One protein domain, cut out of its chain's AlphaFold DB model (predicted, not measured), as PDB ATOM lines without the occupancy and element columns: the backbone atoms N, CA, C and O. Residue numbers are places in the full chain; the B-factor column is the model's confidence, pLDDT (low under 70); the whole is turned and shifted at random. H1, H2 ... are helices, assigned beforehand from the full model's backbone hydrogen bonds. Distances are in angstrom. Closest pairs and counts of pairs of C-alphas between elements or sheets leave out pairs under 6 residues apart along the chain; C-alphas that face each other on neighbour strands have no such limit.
ATOM      1  N   PHE A   2      -0.347 -38.815   7.790       94.44
ATOM      2  CA  PHE A   2      -0.386 -39.839   6.730       94.44
ATOM      3  C   PHE A   2      -0.159 -41.230   7.333       94.44
ATOM      4  O   PHE A   2       0.830 -41.903   7.050       94.44
ATOM      5  N   ALA A   3      -0.989 -41.568   8.321       94.81
ATOM      6  CA  ALA A   3      -0.704 -42.654   9.247       94.81
ATOM      7  C   ALA A   3      -0.785 -44.042   8.592       94.81
ATOM      8  O   ALA A   3      -0.194 -44.982   9.125       94.81
ATOM      9  N   GLY A   4      -1.483 -44.176   7.461       93.88
ATOM     10  CA  GLY A   4      -1.680 -45.440   6.767       93.88
ATOM     11  C   GLY A   4      -2.209 -46.510   7.721       93.88
ATOM     12  O   GLY A   4      -3.135 -46.277   8.498       93.88
ATOM     13  N   VAL A   5      -1.571 -47.679   7.698       95.19
ATOM     14  CA  VAL A   5      -1.855 -48.798   8.612       95.19
ATOM     15  C   VAL A   5      -1.000 -48.784   9.891       95.19
ATOM     16  O   VAL A   5      -1.016 -49.757  10.640       95.19
ATOM     17  N   ALA A   6      -0.338 -47.651  10.171       93.75
ATOM     18  CA  ALA A   6       0.493 -47.355  11.343       93.75
ATOM     19  C   ALA A   6       1.951 -47.864  11.335       93.75
ATOM     20  O   ALA A   6       2.564 -47.907  12.399       93.75
ATOM     21  N   ASP A   7       2.547 -48.183  10.182       93.69
ATOM     22  CA  ASP A   7       3.914 -48.739  10.127       93.69
ATOM     23  C   ASP A   7       4.964 -47.824  10.785       93.69
ATOM     24  O   ASP A   7       5.801 -48.269  11.569       93.69
ATOM     25  N   ILE A   8       4.887 -46.514  10.519       95.19
ATOM     26  CA  ILE A   8       5.814 -45.530  11.102       95.19
ATOM     27  C   ILE A   8       5.614 -45.412  12.620       95.19
ATOM     28  O   ILE A   8       6.590 -45.273  13.353       95.19
ATOM     29  N   ARG A   9       4.365 -45.493  13.104       95.50
ATOM     30  CA  ARG A   9       4.075 -45.510  14.545       95.50
ATOM     31  C   ARG A   9       4.691 -46.746  15.181       95.50
ATOM     32  O   ARG A   9       5.410 -46.603  16.154       95.50
ATOM     33  N   GLN A  10       4.467 -47.922  14.601       94.81
ATOM     34  CA  GLN A  10       4.983 -49.181  15.132       94.81
ATOM     35  C   GLN A  10       6.510 -49.177  15.274       94.81
ATOM     36  O   GLN A  10       7.036 -49.725  16.235       94.81
ATOM     37  N   GLY A  11       7.225 -48.567  14.325       94.88
ATOM     38  CA  GLY A  11       8.684 -48.452  14.390       94.88
ATOM     39  C   GLY A  11       9.201 -47.410  15.387       94.88
ATOM     40  O   GLY A  11      10.362 -47.484  15.777       94.88
ATOM     41  N   PHE A  12       8.372 -46.436  15.772       95.06
ATOM     42  CA  PHE A  12       8.760 -45.340  16.663       95.06
ATOM     43  C   PHE A  12       8.263 -45.522  18.103       95.06
ATOM     44  O   PHE A  12       8.874 -44.991  19.023       95.06
ATOM     45  N   GLU A  13       7.150 -46.231  18.297       93.75
ATOM     46  CA  GLU A  13       6.503 -46.396  19.594       93.75
ATOM     47  C   GLU A  13       7.276 -47.379  20.481       93.75
ATOM     48  O   GLU A  13       7.562 -48.517  20.111       93.75
ATOM     49  N   ASP A  14       7.607 -46.915  21.679       95.00
ATOM     50  CA  ASP A  14       8.349 -47.624  22.709       95.00
ATOM     51  C   ASP A  14       7.882 -47.158  24.100       95.00
ATOM     52  O   ASP A  14       6.884 -46.458  24.259       95.00
ATOM     53  N   MET A  15       8.617 -47.538  25.139       95.75
ATOM     54  CA  MET A  15       8.305 -47.179  26.526       95.75
ATOM     55  C   MET A  15       8.513 -45.690  26.870       95.75
ATOM     56  O   MET A  15       8.075 -45.260  27.936       95.75
ATOM     57  N   ASN A  16       9.141 -44.901  25.996       95.69
ATOM     58  CA  ASN A  16       9.425 -43.475  26.203       95.69
ATOM     59  C   ASN A  16       8.611 -42.555  25.284       95.69
ATOM     60  O   ASN A  16       8.677 -41.333  25.416       95.69
ATOM     61  N   THR A  17       7.863 -43.118  24.341       96.06
ATOM     62  CA  THR A  17       7.131 -42.373  23.321       96.06
ATOM     63  C   THR A  17       5.638 -42.647  23.411       96.06
ATOM     64  O   THR A  17       5.174 -43.654  23.942       96.06
ATOM     65  N   ARG A  18       4.845 -41.696  22.917       94.00
ATOM     66  CA  ARG A  18       3.391 -41.814  22.875       94.00
ATOM     67  C   ARG A  18       2.856 -41.130  21.632       94.00
ATOM     68  O   ARG A  18       3.189 -39.977  21.358       94.00
ATOM     69  N   CYS A  19       1.957 -41.807  20.927       95.75
ATOM     70  CA  CYS A  19       1.180 -41.182  19.867       95.75
ATOM     71  C   CYS A  19       0.181 -40.181  20.476       95.75
ATOM     72  O   CYS A  19      -0.782 -40.568  21.138       95.75
ATOM     73  N   ALA A  20       0.422 -38.882  20.280       95.50
ATOM     74  CA  ALA A  20      -0.503 -37.822  20.692       95.50
ATOM     75  C   ALA A  20      -1.581 -37.537  19.631       95.50
ATOM     76  O   ALA A  20      -2.666 -37.066  19.960       95.50
ATOM     77  N   PHE A  21      -1.272 -37.804  18.358       96.69
ATOM     78  CA  PHE A  21      -2.124 -37.473  17.222       96.69
ATOM     79  C   PHE A  21      -1.790 -38.338  16.001       96.69
ATOM     80  O   PHE A  21      -0.622 -38.519  15.652       96.69
ATOM     81  N   SER A  22      -2.817 -38.810  15.295       97.06
ATOM     82  CA  SER A  22      -2.690 -39.530  14.024       97.06
ATOM     83  C   SER A  22      -3.720 -39.023  13.018       97.06
ATOM     84  O   SER A  22      -4.846 -38.711  13.380       97.06
ATOM     85  N   SER A  23      -3.348 -38.918  11.741       96.94
ATOM     86  CA  SER A  23      -4.254 -38.470  10.676       96.94
ATOM     87  C   SER A  23      -4.119 -39.388   9.468       96.94
ATOM     88  O   SER A  23      -2.997 -39.644   9.022       96.94
ATOM     89  N   GLU A  24      -5.253 -39.891   8.990       96.56
ATOM     90  CA  GLU A  24      -5.416 -40.779   7.847       96.56
ATOM     91  C   GLU A  24      -6.780 -40.538   7.182       96.56
ATOM     92  O   GLU A  24      -7.829 -40.577   7.825       96.56
ATOM     93  N   TRP A  25      -6.770 -40.277   5.877       94.69
ATOM     94  CA  TRP A  25      -7.979 -40.001   5.096       94.69
ATOM     95  C   TRP A  25      -8.581 -41.251   4.445       94.69
ATOM     96  O   TRP A  25      -9.790 -41.288   4.201       94.69
ATOM     97  N   ASP A  26      -7.765 -42.274   4.179       95.38
ATOM     98  CA  ASP A  26      -8.214 -43.523   3.594       95.38
ATOM     99  C   ASP A  26      -8.951 -44.363   4.641       95.38
ATOM    100  O   ASP A  26      -8.426 -44.745   5.691       95.38
ATOM    101  N   LYS A  27     -10.209 -44.680   4.336       96.19
ATOM    102  CA  LYS A  27     -11.112 -45.368   5.266       96.19
ATOM    103  C   LYS A  27     -10.648 -46.789   5.579       96.19
ATOM    104  O   LYS A  27     -10.907 -47.282   6.678       96.19
ATOM    105  N   PHE A  28     -10.002 -47.460   4.626       97.12
ATOM    106  CA  PHE A  28      -9.523 -48.827   4.817       97.12
ATOM    107  C   PHE A  28      -8.282 -48.853   5.710       97.12
ATOM    108  O   PHE A  28      -8.229 -49.635   6.658       97.12
ATOM    109  N   SER A  29      -7.351 -47.932   5.482       96.81
ATOM    110  CA  SER A  29      -6.173 -47.714   6.320       96.81
ATOM    111  C   SER A  29      -6.573 -47.359   7.751       96.81
ATOM    112  O   SER A  29      -6.146 -48.028   8.691       96.81
ATOM    113  N   ALA A  30      -7.506 -46.416   7.928       97.00
ATOM    114  CA  ALA A  30      -8.032 -46.047   9.243       97.00
ATOM    115  C   ALA A  30      -8.713 -47.223   9.973       97.00
ATOM    116  O   ALA A  30      -8.600 -47.348  11.194       97.00
ATOM    117  N   LYS A  31      -9.396 -48.119   9.244       97.56
ATOM    118  CA  LYS A  31      -9.990 -49.335   9.822       97.56
ATOM    119  C   LYS A  31      -8.915 -50.273  10.376       97.56
ATOM    120  O   LYS A  31      -9.074 -50.771  11.489       97.56
ATOM    121  N   THR A  32      -7.842 -50.498   9.624       97.56
ATOM    122  CA  THR A  32      -6.704 -51.316  10.070       97.56
ATOM    123  C   THR A  32      -5.983 -50.661  11.246       97.56
ATOM    124  O   THR A  32      -5.718 -51.326  12.244       97.56
ATOM    125  N   TYR A  33      -5.760 -49.344  11.192       97.69
ATOM    126  CA  TYR A  33      -5.179 -48.577  12.294       97.69
ATOM    127  C   TYR A  33      -5.977 -48.776  13.592       97.69
ATOM    128  O   TYR A  33      -5.413 -49.119  14.631       97.69
ATOM    129  N   LYS A  34      -7.310 -48.653  13.518       97.44
ATOM    130  CA  LYS A  34      -8.202 -48.897  14.658       97.44
ATOM    131  C   LYS A  34      -8.118 -50.330  15.174       97.44
ATOM    132  O   LYS A  34      -8.154 -50.533  16.382       97.44
ATOM    133  N   ALA A  35      -8.031 -51.315  14.286       97.12
ATOM    134  CA  ALA A  35      -7.915 -52.714  14.688       97.12
ATOM    135  C   ALA A  35      -6.620 -52.988  15.474       97.12
ATOM    136  O   ALA A  35      -6.646 -53.790  16.403       97.12
ATOM    137  N   ASN A  36      -5.527 -52.294  15.142       94.81
ATOM    138  CA  ASN A  36      -4.222 -52.486  15.776       94.81
ATOM    139  C   ASN A  36      -4.050 -51.687  17.081       94.81
ATOM    140  O   ASN A  36      -3.449 -52.194  18.023       94.81
ATOM    141  N   TYR A  37      -4.580 -50.460  17.156       95.44
ATOM    142  CA  TYR A  37      -4.303 -49.532  18.269       95.44
ATOM    143  C   TYR A  37      -5.542 -49.118  19.071       95.44
ATOM    144  O   TYR A  37      -5.429 -48.384  20.045       95.44
ATOM    145  N   GLY A  38      -6.745 -49.521  18.655       96.00
ATOM    146  CA  GLY A  38      -8.004 -49.080  19.274       96.00
ATOM    147  C   GLY A  38      -8.355 -47.605  19.028       96.00
ATOM    148  O   GLY A  38      -9.435 -47.155  19.406       96.00
ATOM    149  N   GLU A  39      -7.481 -46.860  18.354       95.69
ATOM    150  CA  GLU A  39      -7.615 -45.437  18.050       95.69
ATOM    151  C   GLU A  39      -8.102 -45.228  16.613       95.69
ATOM    152  O   GLU A  39      -7.706 -45.944  15.696       95.69
ATOM    153  N   VAL A  40      -8.944 -44.219  16.387       95.94
ATOM    154  CA  VAL A  40      -9.353 -43.822  15.032       95.94
ATOM    155  C   VAL A  40      -8.547 -42.588  14.636       95.94
ATOM    156  O   VAL A  40      -8.690 -41.569  15.312       95.94
ATOM    157  N   PRO A  41      -7.724 -42.648  13.572       96.25
ATOM    158  CA  PRO A  41      -7.038 -41.465  13.075       96.25
ATOM    159  C   PRO A  41      -8.019 -40.368  12.673       96.25
ATOM    160  O   PRO A  41      -9.114 -40.636  12.171       96.25
ATOM    161  N   PHE A  42      -7.596 -39.120  12.842       95.06
ATOM    162  CA  PHE A  42      -8.297 -37.971  12.287       95.06
ATOM    163  C   PHE A  42      -8.276 -38.030  10.753       95.06
ATOM    164  O   PHE A  42      -7.393 -38.649  10.173       95.06
ATOM    165  N   GLY A  43      -9.241 -37.405  10.079       93.62
ATOM    166  CA  GLY A  43      -9.354 -37.461   8.617       93.62
ATOM    167  C   GLY A  43      -8.225 -36.744   7.860       93.62
ATOM    168  O   GLY A  43      -7.114 -36.562   8.357       93.62
ATOM    169  N   GLY A  44      -8.520 -36.307   6.633       92.56
ATOM    170  CA  GLY A  44      -7.555 -35.595   5.787       92.56
ATOM    171  C   GLY A  44      -6.965 -34.357   6.462       92.56
ATOM    172  O   GLY A  44      -7.702 -33.467   6.884       92.56
ATOM    173  N   ILE A  45      -5.631 -34.301   6.519       93.19
ATOM    174  CA  ILE A  45      -4.872 -33.275   7.246       93.19
ATOM    175  C   ILE A  45      -5.152 -31.845   6.759       93.19
ATOM    176  O   ILE A  45      -5.087 -30.911   7.545       93.19
ATOM    177  N   THR A  46      -5.549 -31.672   5.494       92.69
ATOM    178  CA  THR A  46      -5.906 -30.367   4.904       92.69
ATOM    179  C   THR A  46      -7.169 -29.740   5.501       92.69
ATOM    180  O   THR A  46      -7.444 -28.573   5.247       92.69
ATOM    181  N   LYS A  47      -7.949 -30.503   6.278       93.69
ATOM    182  CA  LYS A  47      -9.195 -30.059   6.924       93.69
ATOM    183  C   LYS A  47      -9.067 -29.896   8.440       93.69
ATOM    184  O   LYS A  47     -10.075 -29.668   9.103       93.69
ATOM    185  N   ILE A  48      -7.870 -30.086   8.990       94.19
ATOM    186  CA  ILE A  48      -7.606 -30.029  10.429       94.19
ATOM    187  C   ILE A  48      -6.941 -28.685  10.717       94.19
ATOM    188  O   ILE A  48      -5.940 -28.357  10.078       94.19
ATOM    189  N   ASN A  49      -7.493 -27.909  11.654       95.56
ATOM    190  CA  ASN A  49      -6.851 -26.664  12.064       95.56
ATOM    191  C   ASN A  49      -5.563 -26.985  12.818       95.56
ATOM    192  O   ASN A  49      -5.490 -27.950  13.580       95.56
ATOM    193  N   VAL A  50      -4.536 -26.166  12.610       94.69
ATOM    194  CA  VAL A  50      -3.218 -26.398  13.212       94.69
ATOM    195  C   VAL A  50      -3.298 -26.315  14.737       94.69
ATOM    196  O   VAL A  50      -2.607 -27.059  15.428       94.69
ATOM    197  N   GLU A  51      -4.182 -25.468  15.264       96.50
ATOM    198  CA  GLU A  51      -4.429 -25.291  16.694       96.50
ATOM    199  C   GLU A  51      -5.060 -26.523  17.363       96.50
ATOM    200  O   GLU A  51      -4.908 -26.700  18.571       96.50
ATOM    201  N   ASP A  52      -5.722 -27.395  16.592       95.00
ATOM    202  CA  ASP A  52      -6.319 -28.637  17.099       95.00
ATOM    203  C   ASP A  52      -5.276 -29.760  17.261       95.00
ATOM    204  O   ASP A  52      -5.563 -30.806  17.849       95.00
ATOM    205  N   ILE A  53      -4.058 -29.570  16.739       95.88
ATOM    206  CA  ILE A  53      -2.973 -30.547  16.841       95.88
ATOM    207  C   ILE A  53      -2.292 -30.389  18.212       95.88
ATOM    208  O   ILE A  53      -1.719 -29.334  18.495       95.88
ATOM    209  N   PRO A  54      -2.284 -31.433  19.066       96.56
ATOM    210  CA  PRO A  54      -1.623 -31.376  20.364       96.56
ATOM    211  C   PRO A  54      -0.139 -31.022  20.246       96.56
ATOM    212  O   PRO A  54       0.544 -31.412  19.291       96.56
ATOM    213  N   LYS A  55       0.388 -30.339  21.269       97.12
ATOM    214  CA  LYS A  55       1.831 -30.116  21.400       97.12
ATOM    215  C   LYS A  55       2.563 -31.462  21.346       97.12
ATOM    216  O   LYS A  55       2.170 -32.411  22.020       97.12
ATOM    217  N   HIS A  56       3.622 -31.516  20.552       96.50
ATOM    218  CA  HIS A  56       4.409 -32.717  20.315       96.50
ATOM    219  C   HIS A  56       5.880 -32.350  20.119       96.50
ATOM    220  O   HIS A  56       6.197 -31.240  19.692       96.50
ATOM    221  N   ASP A  57       6.763 -33.297  20.424       97.19
ATOM    222  CA  ASP A  57       8.212 -33.122  20.290       97.19
ATOM    223  C   ASP A  57       8.734 -33.620  18.937       97.19
ATOM    224  O   ASP A  57       9.721 -33.110  18.412       97.19
ATOM    225  N   VAL A  58       8.053 -34.612  18.350       96.50
ATOM    226  CA  VAL A  58       8.435 -35.243  17.082       96.50
ATOM    227  C   VAL A  58       7.218 -35.353  16.169       96.50
ATOM    228  O   VAL A  58       6.153 -35.812  16.586       96.50
ATOM    229  N   LEU A  59       7.390 -34.955  14.906       95.75
ATOM    230  CA  LEU A  59       6.396 -35.109  13.848       95.75
ATOM    231  C   LEU A  59       6.852 -36.195  12.874       95.75
ATOM    232  O   LEU A  59       7.889 -36.075  12.227       95.75
ATOM    233  N   LEU A  60       6.037 -37.239  12.740       95.56
ATOM    234  CA  LEU A  60       6.239 -38.321  11.779       95.56
ATOM    235  C   LEU A  60       5.265 -38.152  10.607       95.56
ATOM    236  O   LEU A  60       4.058 -38.008  10.831       95.56
ATOM    237  N   ALA A  61       5.756 -38.168   9.365       93.81
ATOM    238  CA  ALA A  61       4.925 -37.992   8.171       93.81
ATOM    239  C   ALA A  61       5.406 -38.841   6.985       93.81
ATOM    240  O   ALA A  61       6.460 -38.576   6.411       93.81
ATOM    241  N   GLY A  62       4.595 -39.825   6.585       88.69
ATOM    242  CA  GLY A  62       4.793 -40.620   5.367       88.69
ATOM    243  C   GLY A  62       4.022 -40.031   4.187       88.69
ATOM    244  O   GLY A  62       3.064 -40.635   3.717       88.69
ATOM    245  N   PHE A  63       4.367 -38.814   3.764       85.44
ATOM    246  CA  PHE A  63       3.612 -38.122   2.715       85.44
ATOM    247  C   PHE A  63       3.723 -38.837   1.349       85.44
ATOM    248  O   PHE A  63       4.719 -39.516   1.083       85.44
ATOM    249  N   PRO A  64       2.719 -38.688   0.461       81.12
ATOM    250  CA  PRO A  64       2.688 -39.377  -0.828       81.12
ATOM    251  C   PRO A  64       3.911 -39.057  -1.697       81.12
ATOM    252  O   PRO A  64       4.169 -37.901  -2.035       81.12
ATOM    253  N   TYR A  65       4.650 -40.089  -2.104       81.19
ATOM    254  CA  TYR A  65       5.846 -39.950  -2.943       81.19
ATOM    255  C   TYR A  65       5.554 -40.093  -4.449       81.19
ATOM    256  O   TYR A  65       6.408 -39.789  -5.283       81.19
ATOM    257  N   GLN A  66       4.348 -40.530  -4.840       75.31
ATOM    258  CA  GLN A  66       3.977 -40.788  -6.241       75.31
ATOM    259  C   GLN A  66       4.218 -39.576  -7.156       75.31
ATOM    260  O   GLN A  66       4.602 -39.748  -8.312       75.31
ATOM    261  N   LEU A  67       4.058 -38.362  -6.620       75.06
ATOM    262  CA  LEU A  67       4.263 -37.099  -7.334       75.06
ATOM    263  C   LEU A  67       5.729 -36.830  -7.701       75.06
ATOM    264  O   LEU A  67       6.002 -36.050  -8.610       75.06
ATOM    265  N   PHE A  68       6.666 -37.499  -7.028       77.44
ATOM    266  CA  PHE A  68       8.110 -37.308  -7.177       77.44
ATOM    267  C   PHE A  68       8.827 -38.552  -7.727       77.44
ATOM    268  O   PHE A  68       9.980 -38.469  -8.151       77.44
ATOM    269  N   SER A  69       8.145 -39.701  -7.756       78.94
ATOM    270  CA  SER A  69       8.697 -40.974  -8.224       78.94
ATOM    271  C   SER A  69       8.956 -40.999  -9.734       78.94
ATOM    272  O   SER A  69       8.142 -40.524 -10.522       78.94
ATOM    273  N   ASN A  70      10.045 -41.661 -10.142       76.94
ATOM    274  CA  ASN A  70      10.394 -41.895 -11.552       76.94
ATOM    275  C   ASN A  70       9.352 -42.727 -12.317       76.94
ATOM    276  O   ASN A  70       9.294 -42.635 -13.537       76.94
ATOM    277  N   ILE A  71       8.568 -43.549 -11.613       80.38
ATOM    278  CA  ILE A  71       7.493 -44.365 -12.207       80.38
ATOM    279  C   ILE A  71       6.204 -43.533 -12.372       80.38
ATOM    280  O   ILE A  71       5.312 -43.908 -13.129       80.38
ATOM    281  N   GLY A  72       6.097 -42.397 -11.676       72.88
ATOM    282  CA  GLY A  72       4.981 -41.459 -11.790       72.88
ATOM    283  C   GLY A  72       5.215 -40.387 -12.855       72.88
ATOM    284  O   GLY A  72       6.270 -40.310 -13.480       72.88
ATOM    285  N   LYS A  73       4.230 -39.498 -13.029       79.81
ATOM    286  CA  LYS A  73       4.301 -38.388 -13.997       79.81
ATOM    287  C   LYS A  73       5.282 -37.272 -13.612       79.81
ATOM    288  O   LYS A  73       5.510 -36.372 -14.410       79.81
ATOM    289  N   ARG A  74       5.861 -37.325 -12.402       79.62
ATOM    290  CA  ARG A  74       6.789 -36.318 -11.844       79.62
ATOM    291  C   ARG A  74       6.232 -34.891 -11.890       79.62
ATOM    292  O   ARG A  74       6.982 -33.930 -12.026       79.62
ATOM    293  N   GLU A  75       4.916 -34.765 -11.755       83.06
ATOM    294  CA  GLU A  75       4.216 -33.478 -11.748       83.06
ATOM    295  C   GLU A  75       4.518 -32.677 -10.468       83.06
ATOM    296  O   GLU A  75       4.307 -31.467 -10.442       83.06
ATOM    297  N   GLY A  76       5.079 -33.319  -9.432       82.50
ATOM    298  CA  GLY A  76       5.527 -32.660  -8.210       82.50
ATOM    299  C   GLY A  76       4.417 -31.804  -7.604       82.50
ATOM    300  O   GLY A  76       3.312 -32.283  -7.370       82.50
ATOM    301  N   PHE A  77       4.708 -30.522  -7.393       84.19
ATOM    302  CA  PHE A  77       3.752 -29.547  -6.859       84.19
ATOM    303  C   PHE A  77       2.718 -29.038  -7.876       84.19
ATOM    304  O   PHE A  77       1.817 -28.303  -7.495       84.19
ATOM    305  N   GLY A  78       2.845 -29.386  -9.159       80.31
ATOM    306  CA  GLY A  78       1.872 -29.034 -10.198       80.31
ATOM    307  C   GLY A  78       0.685 -29.996 -10.286       80.31
ATOM    308  O   GLY A  78      -0.238 -29.744 -11.054       80.31
ATOM    309  N   HIS A  79       0.709 -31.097  -9.533       75.31
ATOM    310  CA  HIS A  79      -0.395 -32.048  -9.469       75.31
ATOM    311  C   HIS A  79      -1.513 -31.500  -8.574       75.31
ATOM    312  O   HIS A  79      -1.260 -31.144  -7.424       75.31
ATOM    313  N   GLU A  80      -2.753 -31.470  -9.072       71.88
ATOM    314  CA  GLU A  80      -3.914 -31.072  -8.267       71.88
ATOM    315  C   GLU A  80      -4.138 -32.065  -7.114       71.88
ATOM    316  O   GLU A  80      -4.163 -33.281  -7.323       71.88
ATOM    317  N   THR A  81      -4.250 -31.546  -5.891       64.31
ATOM    318  CA  THR A  81      -4.454 -32.313  -4.647       64.31
ATOM    319  C   THR A  81      -5.857 -32.148  -4.099       64.31
ATOM    320  O   THR A  81      -6.309 -30.982  -4.052       64.31
TER     321      THR A  81
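AT A GLANCE: This is residues 2 to 81 of the 81 residues of the protein "DNA (cytosine-5-)-methyltransferase" of Streptococcus henryi (UniProt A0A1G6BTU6). This is a domain of little regular structure: two short helices, H1 and H2, lie on one side of a body of loops, with residues 4 to 6 passing between them. The last stretch, residues 63 to 81, reaches away along the longest axis and folds back near its end. Of the 80 printed residues, 17 are in the two named helices, H1 then H2, with no named strand; the class is all helix. The whole is elongated, 41 by 27 by 23 A, and only just loose, close to compact, with a radius of gyration of the C-alphas of 14.1 A.

IN THESE COORDINATES: H1 is residues 7 to 12, 8.8 A long, beginning at C-alpha 7 (3.914, -48.739, 10.127). H2 is residues 27 to 37, 15.3 A long, ending at C-alpha 37 (-4.303, -49.532, 18.269).

HOW THE PARTS SIT: H1 and H2 are apart, joined by a long link of 14 residues. In both, every O i to N i+4 pair is within hydrogen-bond range.

THE WHOLE: The farthest C-alphas, those of Met 15 and Lys 73, are 41.7 A apart. Residues 38 to 81 hold no named element. The printed part has no cut; only residue 81 has a pLDDT under 70.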